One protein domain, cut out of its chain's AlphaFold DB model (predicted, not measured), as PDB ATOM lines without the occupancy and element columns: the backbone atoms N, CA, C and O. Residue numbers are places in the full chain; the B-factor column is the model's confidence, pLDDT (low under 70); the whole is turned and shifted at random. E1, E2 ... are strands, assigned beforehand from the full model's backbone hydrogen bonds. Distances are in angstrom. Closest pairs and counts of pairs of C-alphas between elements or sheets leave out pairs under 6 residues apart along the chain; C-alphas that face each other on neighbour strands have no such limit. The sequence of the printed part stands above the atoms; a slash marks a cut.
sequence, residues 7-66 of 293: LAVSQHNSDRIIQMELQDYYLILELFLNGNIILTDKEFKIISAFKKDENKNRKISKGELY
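AT A GLANCE: This is residues 7 to 66 of the 293 residues of an uncharacterized protein of Candidatus Diapherotrites archaeon CG_4_10_14_0_2_um_filter_31_5 (UniProt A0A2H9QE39). A twisted five-stranded sheet in hairpins is followed by a long tail beyond its E5 edge, where residues 53 to 54 pair with 59 to 60 in a small loop that folds back. The printed part has 60 residues, no named helix and five strands, a meander, each strand the antiparallel neighbour of the one before, in order E1 E2 E3 E4 E5. The class is all strand, with 27 residues in named elements, under half; the whole is compact, radius of gyration of the C-alphas 11.0 A, spanning 31 by 25 by 17 A.

HOW THE PARTS SIT: Inner strands E3, residues 25 to 30, and E4, residues 36 to 41, form a hairpin at 161 degrees, with N 28 and O 38 2.8 A apart. E2, residues 17 to 22, is antiparallel to E3 at 164 degrees, with N 20 and O 27 2.8 A apart. Edge strand E1, residues 7 to 11, forms a hairpin with E2, antiparallel at 171 degrees between their directions, with N 10 and O 19 2.9 A apart, within hydrogen-bond range. Edge strand E5, residues 46 to 49, forms a hairpin with E4, antiparallel at 163 degrees between their directions, with N 39 and O 48 2.8 A apart, within hydrogen-bond range. E1 and E5 are apart.

IN THESE COORDINATES: E1 starts at C-alpha 7 (-27.310, 23.426, -24.926); E5 ends at C-alpha 49 (-33.479, 4.159, -29.619). E4 is 16.5 A long.

THE WHOLE: The C-alphas of Leu 7 and Lys 56, the farthest apart, are 32.8 A apart. The printed part has no cut, and the four links are tight. No printed residue is under 70 in pLDDT.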
ATOM      1  N   LEU A   7     -27.409  22.541 -26.084       96.75
ATOM      2  CA  LEU A   7     -27.310  23.426 -24.926       96.75
ATOM      3  C   LEU A   7     -26.140  23.034 -24.021       96.75
ATOM      4  O   LEU A   7     -25.417  23.902 -23.541       96.75
ATOM      5  N   ALA A   8     -25.937  21.731 -23.819       97.00
ATOM      6  CA  ALA A   8     -24.871  21.205 -22.980       97.00
ATOM      7  C   ALA A   8     -24.437  19.811 -23.439       97.00
ATOM      8  O   ALA A   8     -25.195  19.071 -24.068       97.00
ATOM      9  N   VAL A   9     -23.206  19.447 -23.089       96.75
ATOM     10  CA  VAL A   9     -22.687  18.083 -23.206       96.75
ATOM     11  C   VAL A   9     -22.070  17.722 -21.865       96.75
ATOM     12  O   VAL A   9     -21.209  18.446 -21.366       96.75
ATOM     13  N   SER A  10     -22.515  16.619 -21.279       94.69
ATOM     14  CA  SER A  10     -22.033  16.131 -19.991       94.69
ATOM     15  C   SER A  10     -21.798  14.625 -20.032       94.69
ATOM     16  O   SER A  10     -22.356  13.897 -20.852       94.69
ATOM     17  N   GLN A  11     -20.930  14.157 -19.142       91.88
ATOM     18  CA  GLN A  11     -20.768  12.739 -18.849       91.88
ATOM     19  C   GLN A  11     -21.667  12.389 -17.661       91.88
ATOM     20  O   GLN A  11     -21.721  13.151 -16.694       91.88
ATOM     21  N   HIS A  12     -22.357  11.251 -17.722       90.12
ATOM     22  CA  HIS A  12     -23.060  10.723 -16.555       90.12
ATOM     23  C   HIS A  12     -22.042  10.057 -15.620       90.12
ATOM     24  O   HIS A  12     -21.401   9.081 -16.008       90.12
ATOM     25  N   ASN A  13     -21.874  10.590 -14.407       86.25
ATOM     26  CA  ASN A  13     -20.893  10.120 -13.422       86.25
ATOM     27  C   ASN A  13     -19.479   9.967 -14.025       86.25
ATOM     28  O   ASN A  13     -18.941  10.905 -14.614       86.25
ATOM     29  N   SER A  14     -18.875   8.792 -13.865       84.38
ATOM     30  CA  SER A  14     -17.624   8.363 -14.502       84.38
ATOM     31  C   SER A  14     -17.855   7.299 -15.579       84.38
ATOM     32  O   SER A  14     -16.898   6.732 -16.118       84.38
ATOM     33  N   ASP A  15     -19.116   7.062 -15.931       86.12
ATOM     34  CA  ASP A  15     -19.512   6.024 -16.858       86.12
ATOM     35  C   ASP A  15     -19.193   6.412 -18.297       86.12
ATOM     36  O   ASP A  15     -19.029   7.577 -18.665       86.12
ATOM     37  N   ARG A  16     -19.161   5.409 -19.173       90.88
ATOM     38  CA  ARG A  16     -19.017   5.610 -20.622       90.88
ATOM     39  C   ARG A  16     -20.352   6.027 -21.252       90.88
ATOM     40  O   ARG A  16     -20.783   5.427 -22.232       90.88
ATOM     41  N   ILE A  17     -21.010   7.026 -20.668       94.12
ATOM     42  CA  ILE A  17     -22.288   7.573 -21.123       94.12
ATOM     43  C   ILE A  17     -22.150   9.081 -21.282       94.12
ATOM     44  O   ILE A  17     -21.824   9.790 -20.329       94.12
ATOM     45  N   ILE A  18     -22.432   9.566 -22.486       96.94
ATOM     46  CA  ILE A  18     -22.486  10.996 -22.787       96.94
ATOM     47  C   ILE A  18     -23.950  11.396 -22.928       96.94
ATOM     48  O   ILE A  18     -24.689  10.793 -23.705       96.94
ATOM     49  N   GLN A  19     -24.352  12.434 -22.206       97.25
ATOM     50  CA  GLN A  19     -25.643  13.082 -22.353       97.25
ATOM     51  C   GLN A  19     -25.447  14.411 -23.075       97.25
ATOM     52  O   GLN A  19     -24.760  15.314 -22.598       97.25
ATOM     53  N   MET A  20     -26.076  14.539 -24.235       97.44
ATOM     54  CA  MET A  20     -26.173  15.800 -24.952       97.44
ATOM     55  C   MET A  20     -27.555  16.381 -24.698       97.44
ATOM     56  O   MET A  20     -28.571  15.778 -25.045       97.44
ATOM     57  N   GLU A  21     -27.594  17.557 -24.090       97.38
ATOM     58  CA  GLU A  21     -28.818  18.313 -23.908       97.38
ATOM     59  C   GLU A  21     -29.092  19.152 -25.154       97.38
ATOM     60  O   GLU A  21     -28.277  19.982 -25.553       97.38
ATOM     61  N   LEU A  22     -30.256  18.950 -25.762       95.62
ATOM     62  CA  LEU A  22     -30.798  19.796 -26.818       95.62
ATOM     63  C   LEU A  22     -31.977  20.601 -26.259       95.62
ATOM     64  O   LEU A  22     -32.448  20.327 -25.160       95.62
ATOM     65  N   GLN A  23     -32.487  21.576 -27.014       92.31
ATOM     66  CA  GLN A  23     -33.620  22.414 -26.578       92.31
ATOM     67  C   GLN A  23     -34.803  21.616 -26.005       92.31
ATOM     68  O   GLN A  23     -35.226  21.897 -24.891       92.31
ATOM     69  N   ASP A  24     -35.261  20.581 -26.713       93.12
ATOM     70  CA  ASP A  24     -36.463  19.821 -26.330       93.12
ATOM     71  C   ASP A  24     -36.166  18.358 -25.958       93.12
ATOM     72  O   ASP A  24     -37.076  17.596 -25.642       93.12
ATOM     73  N   TYR A  25     -34.899  17.938 -26.025       96.44
ATOM     74  CA  TYR A  25     -34.524  16.523 -25.992       96.44
ATOM     75  C   TYR A  25     -33.226  16.285 -25.227       96.44
ATOM     76  O   TYR A  25     -32.385  17.182 -25.130       96.44
ATOM     77  N   TYR A  26     -33.018  15.039 -24.809       97.69
ATOM     78  CA  TYR A  26     -31.680  14.516 -24.546       97.69
ATOM     79  C   TYR A  26     -31.315  13.453 -25.574       97.69
ATOM     80  O   TYR A  26     -32.099  12.540 -25.851       97.69
ATOM     81  N   LEU A  27     -30.102  13.558 -26.114       97.44
ATOM     82  CA  LEU A  27     -29.463  12.492 -26.871       97.44
ATOM     83  C   LEU A  27     -28.431  11.814 -25.969       97.44
ATOM     84  O   LEU A  27     -27.464  12.439 -25.536       97.44
ATOM     85  N   ILE A  28     -28.654  10.539 -25.685       97.56
ATOM     86  CA  ILE A  28     -27.857   9.740 -24.761       97.56
ATOM     87  C   ILE A  28     -27.042   8.741 -25.577       97.56
ATOM     88  O   ILE A  28     -27.592   7.965 -26.362       97.56
ATOM     89  N   LEU A  29     -25.724   8.783 -25.404       96.69
ATOM     90  CA  LEU A  29     -24.762   7.929 -26.088       96.69
ATOM     91  C   LEU A  29     -24.146   6.967 -25.076       96.69
ATOM     92  O   LEU A  29     -23.334   7.368 -24.247       96.69
ATOM     93  N   GLU A  30     -24.512   5.694 -25.164       93.75
ATOM     94  CA  GLU A  30     -23.922   4.620 -24.367       93.75
ATOM     95  C   GLU A  30     -22.735   4.020 -25.130       93.75
ATOM     96  O   GLU A  30     -22.926   3.334 -26.132       93.75
ATOM     97  N   LEU A  31     -21.503   4.265 -24.675       90.44
ATOM     98  CA  LEU A  31     -20.251   3.929 -25.374       90.44
ATOM     99  C   LEU A  31     -19.600   2.633 -24.855       90.44
ATOM    100  O   LEU A  31     -18.380   2.526 -24.704       90.44
ATOM    101  N   PHE A  32     -20.416   1.626 -24.551       83.94
ATOM    102  CA  PHE A  32     -19.954   0.277 -24.200       83.94
ATOM    103  C   PHE A  32     -19.823  -0.607 -25.455       83.94
ATOM    104  O   PHE A  32     -20.246  -0.215 -26.541       83.94
ATOM    105  N   LEU A  33     -19.302  -1.837 -25.321       72.75
ATOM    106  CA  LEU A  33     -19.117  -2.767 -26.453       72.75
ATOM    107  C   LEU A  33     -20.415  -2.998 -27.258       72.75
ATOM    108  O   LEU A  33     -20.397  -3.014 -28.486       72.75
ATOM    109  N   ASN A  34     -21.553  -3.099 -26.563       76.06
ATOM    110  CA  ASN A  34     -22.895  -3.192 -27.151       76.06
ATOM    111  C   ASN A  34     -23.676  -1.876 -27.039       76.06
ATOM    112  O   ASN A  34     -24.890  -1.893 -26.862       76.06
ATOM    113  N   GLY A  35     -22.980  -0.749 -27.162       85.94
ATOM    114  CA  GLY A  35     -23.520   0.592 -26.990       85.94
ATOM    115  C   GLY A  35     -24.780   0.916 -27.799       85.94
ATOM    116  O   GLY A  35     -25.151   0.216 -28.757       85.94
ATOM    117  N   ASN A  36     -25.424   2.011 -27.407       92.94
ATOM    118  CA  ASN A  36     -26.716   2.444 -27.922       92.94
ATOM    119  C   ASN A  36     -26.772   3.972 -28.065       92.94
ATOM    120  O   ASN A  36     -26.000   4.702 -27.447       92.94
ATOM    121  N   ILE A  37     -27.693   4.442 -28.899       95.38
ATOM    122  CA  ILE A  37     -27.983   5.862 -29.102       95.38
ATOM    123  C   ILE A  37     -29.469   6.028 -28.828       95.38
ATOM    124  O   ILE A  37     -30.293   5.453 -29.543       95.38
ATOM    125  N   ILE A  38     -29.810   6.770 -27.783       96.75
ATOM    126  CA  ILE A  38     -31.183   6.908 -27.304       96.75
ATOM    127  C   ILE A  38     -31.575   8.380 -27.337       96.75
ATOM    128  O   ILE A  38     -30.853   9.241 -26.845       96.75
ATOM    129  N   LEU A  39     -32.730   8.665 -27.928       97.44
ATOM    130  CA  LEU A  39     -33.347   9.980 -27.930       97.44
ATOM    131  C   LEU A  39     -34.514   9.974 -26.948       97.44
ATOM    132  O   LEU A  39     -35.431   9.157 -27.075       97.44
ATOM    133  N   THR A  40     -34.504  10.922 -26.022       98.06
ATOM    134  CA  THR A  40     -35.567  11.115 -25.033       98.06
ATOM    135  C   THR A  40     -36.107  12.542 -25.084       98.06
ATOM    136  O   THR A  40     -35.451  13.434 -25.630       98.06
ATOM    137  N   ASP A  41     -37.308  12.761 -24.551       96.81
ATOM    138  CA  ASP A  41     -37.778  14.109 -24.213       96.81
ATOM    139  C   ASP A  41     -37.107  14.633 -22.926       96.81
ATOM    140  O   ASP A  41     -36.190  14.015 -22.379       96.81
ATOM    141  N   LYS A  42     -37.534  15.804 -22.442       95.88
ATOM    142  CA  LYS A  42     -36.988  16.411 -21.218       95.88
ATOM    143  C   LYS A  42     -37.321  15.655 -19.932       95.88
ATOM    144  O   LYS A  42     -36.638  15.872 -18.934       95.88
ATOM    145  N   GLU A  43     -38.302  14.760 -19.961       96.81
ATOM    146  CA  GLU A  43     -38.684  13.898 -18.840       96.81
ATOM    147  C   GLU A  43     -38.016  12.516 -18.935       96.81
ATOM    148  O   GLU A  43     -38.386  11.603 -18.204       96.81
ATOM    149  N   PHE A  44     -37.025  12.348 -19.822       97.25
ATOM    150  CA  PHE A  44     -36.347  11.082 -20.115       97.25
ATOM    151  C   PHE A  44     -37.245   9.995 -20.725       97.25
ATOM    152  O   PHE A  44     -36.836   8.836 -20.817       97.25
ATOM    153  N   LYS A  45     -38.435  10.327 -21.234       97.94
ATOM    154  CA  LYS A  45     -39.258   9.354 -21.956       97.94
ATOM    155  C   LYS A  45     -38.652   9.075 -23.325       97.94
ATOM    156  O   LYS A  45     -38.376   9.984 -24.110       97.94
ATOM    157  N   ILE A  46     -38.445   7.802 -23.639       98.12
ATOM    158  CA  ILE A  46     -37.774   7.367 -24.862       98.12
ATOM    159  C   ILE A  46     -38.666   7.652 -26.070       98.12
ATOM    160  O   ILE A  46     -39.721   7.047 -26.262       98.12
ATOM    161  N   ILE A  47     -38.194   8.535 -26.945       97.19
ATOM    162  CA  ILE A  47     -38.817   8.835 -28.236       97.19
ATOM    163  C   ILE A  47     -38.375   7.794 -29.267       97.19
ATOM    164  O   ILE A  47     -39.184   7.302 -30.059       97.19
ATOM    165  N   SER A  48     -37.082   7.463 -29.260       95.94
ATOM    166  CA  SER A  48     -36.474   6.474 -30.147       95.94
ATOM    167  C   SER A  48     -35.166   5.948 -29.558       95.94
ATOM    168  O   SER A  48     -34.494   6.644 -28.802       95.94
ATOM    169  N   ALA A  49     -34.777   4.736 -29.938       94.12
ATOM    170  CA  ALA A  49     -33.479   4.159 -29.619       94.12
ATOM    171  C   ALA A  49     -32.944   3.414 -30.844       94.12
ATOM    172  O   ALA A  49     -33.714   2.787 -31.574       94.12
ATOM    173  N   PHE A  50     -31.631   3.472 -31.065       91.19
ATOM    174  CA  PHE A  50     -30.976   2.758 -32.163       91.19
ATOM    175  C   PHE A  50     -31.142   1.240 -32.029       91.19
ATOM    176  O   PHE A  50     -31.362   0.544 -33.018       91.19
ATOM    177  N   LYS A  51     -31.090   0.730 -30.795       88.12
ATOM    178  CA  LYS A  51     -31.415  -0.654 -30.451       88.12
ATOM    179  C   LYS A  51     -32.477  -0.677 -29.364       88.12
ATOM    180  O   LYS A  51     -32.391   0.085 -28.401       88.12
ATOM    181  N   LYS A  52     -33.439  -1.587 -29.506       87.31
ATOM    182  CA  LYS A  52     -34.275  -2.016 -28.383       87.31
ATOM    183  C   LYS A  52     -33.463  -2.981 -27.532       87.31
ATOM    184  O   LYS A  52     -32.745  -3.812 -28.085       87.31
ATOM    185  N   ASP A  53     -33.578  -2.852 -26.224       85.06
ATOM    186  CA  ASP A  53     -32.880  -3.702 -25.265       85.06
ATOM    187  C   ASP A  53     -33.754  -3.869 -24.027       85.06
ATOM    188  O   ASP A  53     -34.498  -2.958 -23.667       85.06
ATOM    189  N   GLU A  54     -33.692  -5.025 -23.389       86.62
ATOM    190  CA  GLU A  54     -34.462  -5.307 -22.185       86.62
ATOM    191  C   GLU A  54     -33.674  -6.265 -21.305       86.62
ATOM    192  O   GLU A  54     -33.252  -7.342 -21.727       86.62
ATOM    193  N   ASN A  55     -33.463  -5.853 -20.062       81.44
ATOM    194  CA  ASN A  55     -32.872  -6.682 -19.030       81.44
ATOM    195  C   ASN A  55     -33.671  -6.522 -17.731       81.44
ATOM    196  O   ASN A  55     -34.644  -5.776 -17.670       81.44
ATOM    197  N   LYS A  56     -33.259  -7.230 -16.676       78.75
ATOM    198  CA  LYS A  56     -33.976  -7.226 -15.392       78.75
ATOM    199  C   LYS A  56     -34.101  -5.840 -14.749       78.75
ATOM    200  O   LYS A  56     -35.020  -5.642 -13.964       78.75
ATOM    201  N   ASN A  57     -33.199  -4.913 -15.066       81.81
ATOM    202  CA  ASN A  57     -33.095  -3.623 -14.388       81.81
ATOM    203  C   ASN A  57     -33.680  -2.483 -15.236       81.81
ATOM    204  O   ASN A  57     -34.072  -1.459 -14.689       81.81
ATOM    205  N   ARG A  58     -33.736  -2.629 -16.569       88.31
ATOM    206  CA  ARG A  58     -34.255  -1.589 -17.467       88.31
ATOM    207  C   ARG A  58     -34.762  -2.128 -18.800       88.31
ATOM    208  O   ARG A  58     -34.246  -3.107 -19.340       88.31
ATOM    209  N   LYS A  59     -35.697  -1.380 -19.384       93.25
ATOM    210  CA  LYS A  59     -36.250  -1.608 -20.718       93.25
ATOM    211  C   LYS A  59     -36.052  -0.371 -21.588       93.25
ATOM    212  O   LYS A  59     -36.506   0.720 -21.260       93.25
ATOM    213  N   ILE A  60     -35.376  -0.544 -22.716       94.06
ATOM    214  CA  ILE A  60     -35.127   0.494 -23.713       94.06
ATOM    215  C   ILE A  60     -36.085   0.272 -24.881       94.06
ATOM    216  O   ILE A  60     -35.797  -0.457 -25.834       94.06
ATOM    217  N   SER A  61     -37.239   0.931 -24.823       93.94
ATOM    218  CA  SER A  61     -38.198   0.965 -25.927       93.94
ATOM    219  C   SER A  61     -38.977   2.274 -25.957       93.94
ATOM    220  O   SER A  61     -39.088   2.962 -24.950       93.94
ATOM    221  N   LYS A  62     -39.527   2.623 -27.126       94.94
ATOM    222  CA  LYS A  62     -40.324   3.843 -27.306       94.94
ATOM    223  C   LYS A  62     -41.466   3.911 -26.286       94.94
ATOM    224  O   LYS A  62     -42.237   2.965 -26.176       94.94
ATOM    225  N   GLY A  63     -41.589   5.053 -25.618       94.38
ATOM    226  CA  GLY A  63     -42.612   5.336 -24.615       94.38
ATOM    227  C   GLY A  63     -42.216   4.991 -23.180       94.38
ATOM    228  O   GLY A  63     -42.863   5.505 -22.273       94.38
ATOM    229  N   GLU A  64     -41.168   4.191 -22.974       96.88
ATOM    230  CA  GLU A  64     -40.644   3.876 -21.638       96.88
ATOM    231  C   GLU A  64     -39.803   5.033 -21.090       96.88
ATOM    232  O   GLU A  64     -39.247   5.824 -21.856       96.88
ATOM    233  N   LEU A  65     -39.670   5.111 -19.766       96.81
ATOM    234  CA  LEU A  65     -38.729   6.020 -19.117       96.81
ATOM    235  C   LEU A  65     -37.302   5.474 -19.257       96.81
ATOM    236  O   LEU A  65     -37.042   4.313 -18.941       96.81
ATOM    237  N   TYR A  66     -36.368   6.303 -19.716       96.12
ATOM    238  CA  TYR A  66     -34.962   5.927 -19.754       96.12
ATOM    239  C   TYR A  66     -34.376   5.897 -18.342       96.12
ATOM    240  O   TYR A  66     -34.440   6.879 -17.604       96.12
TER     241      TYR A  66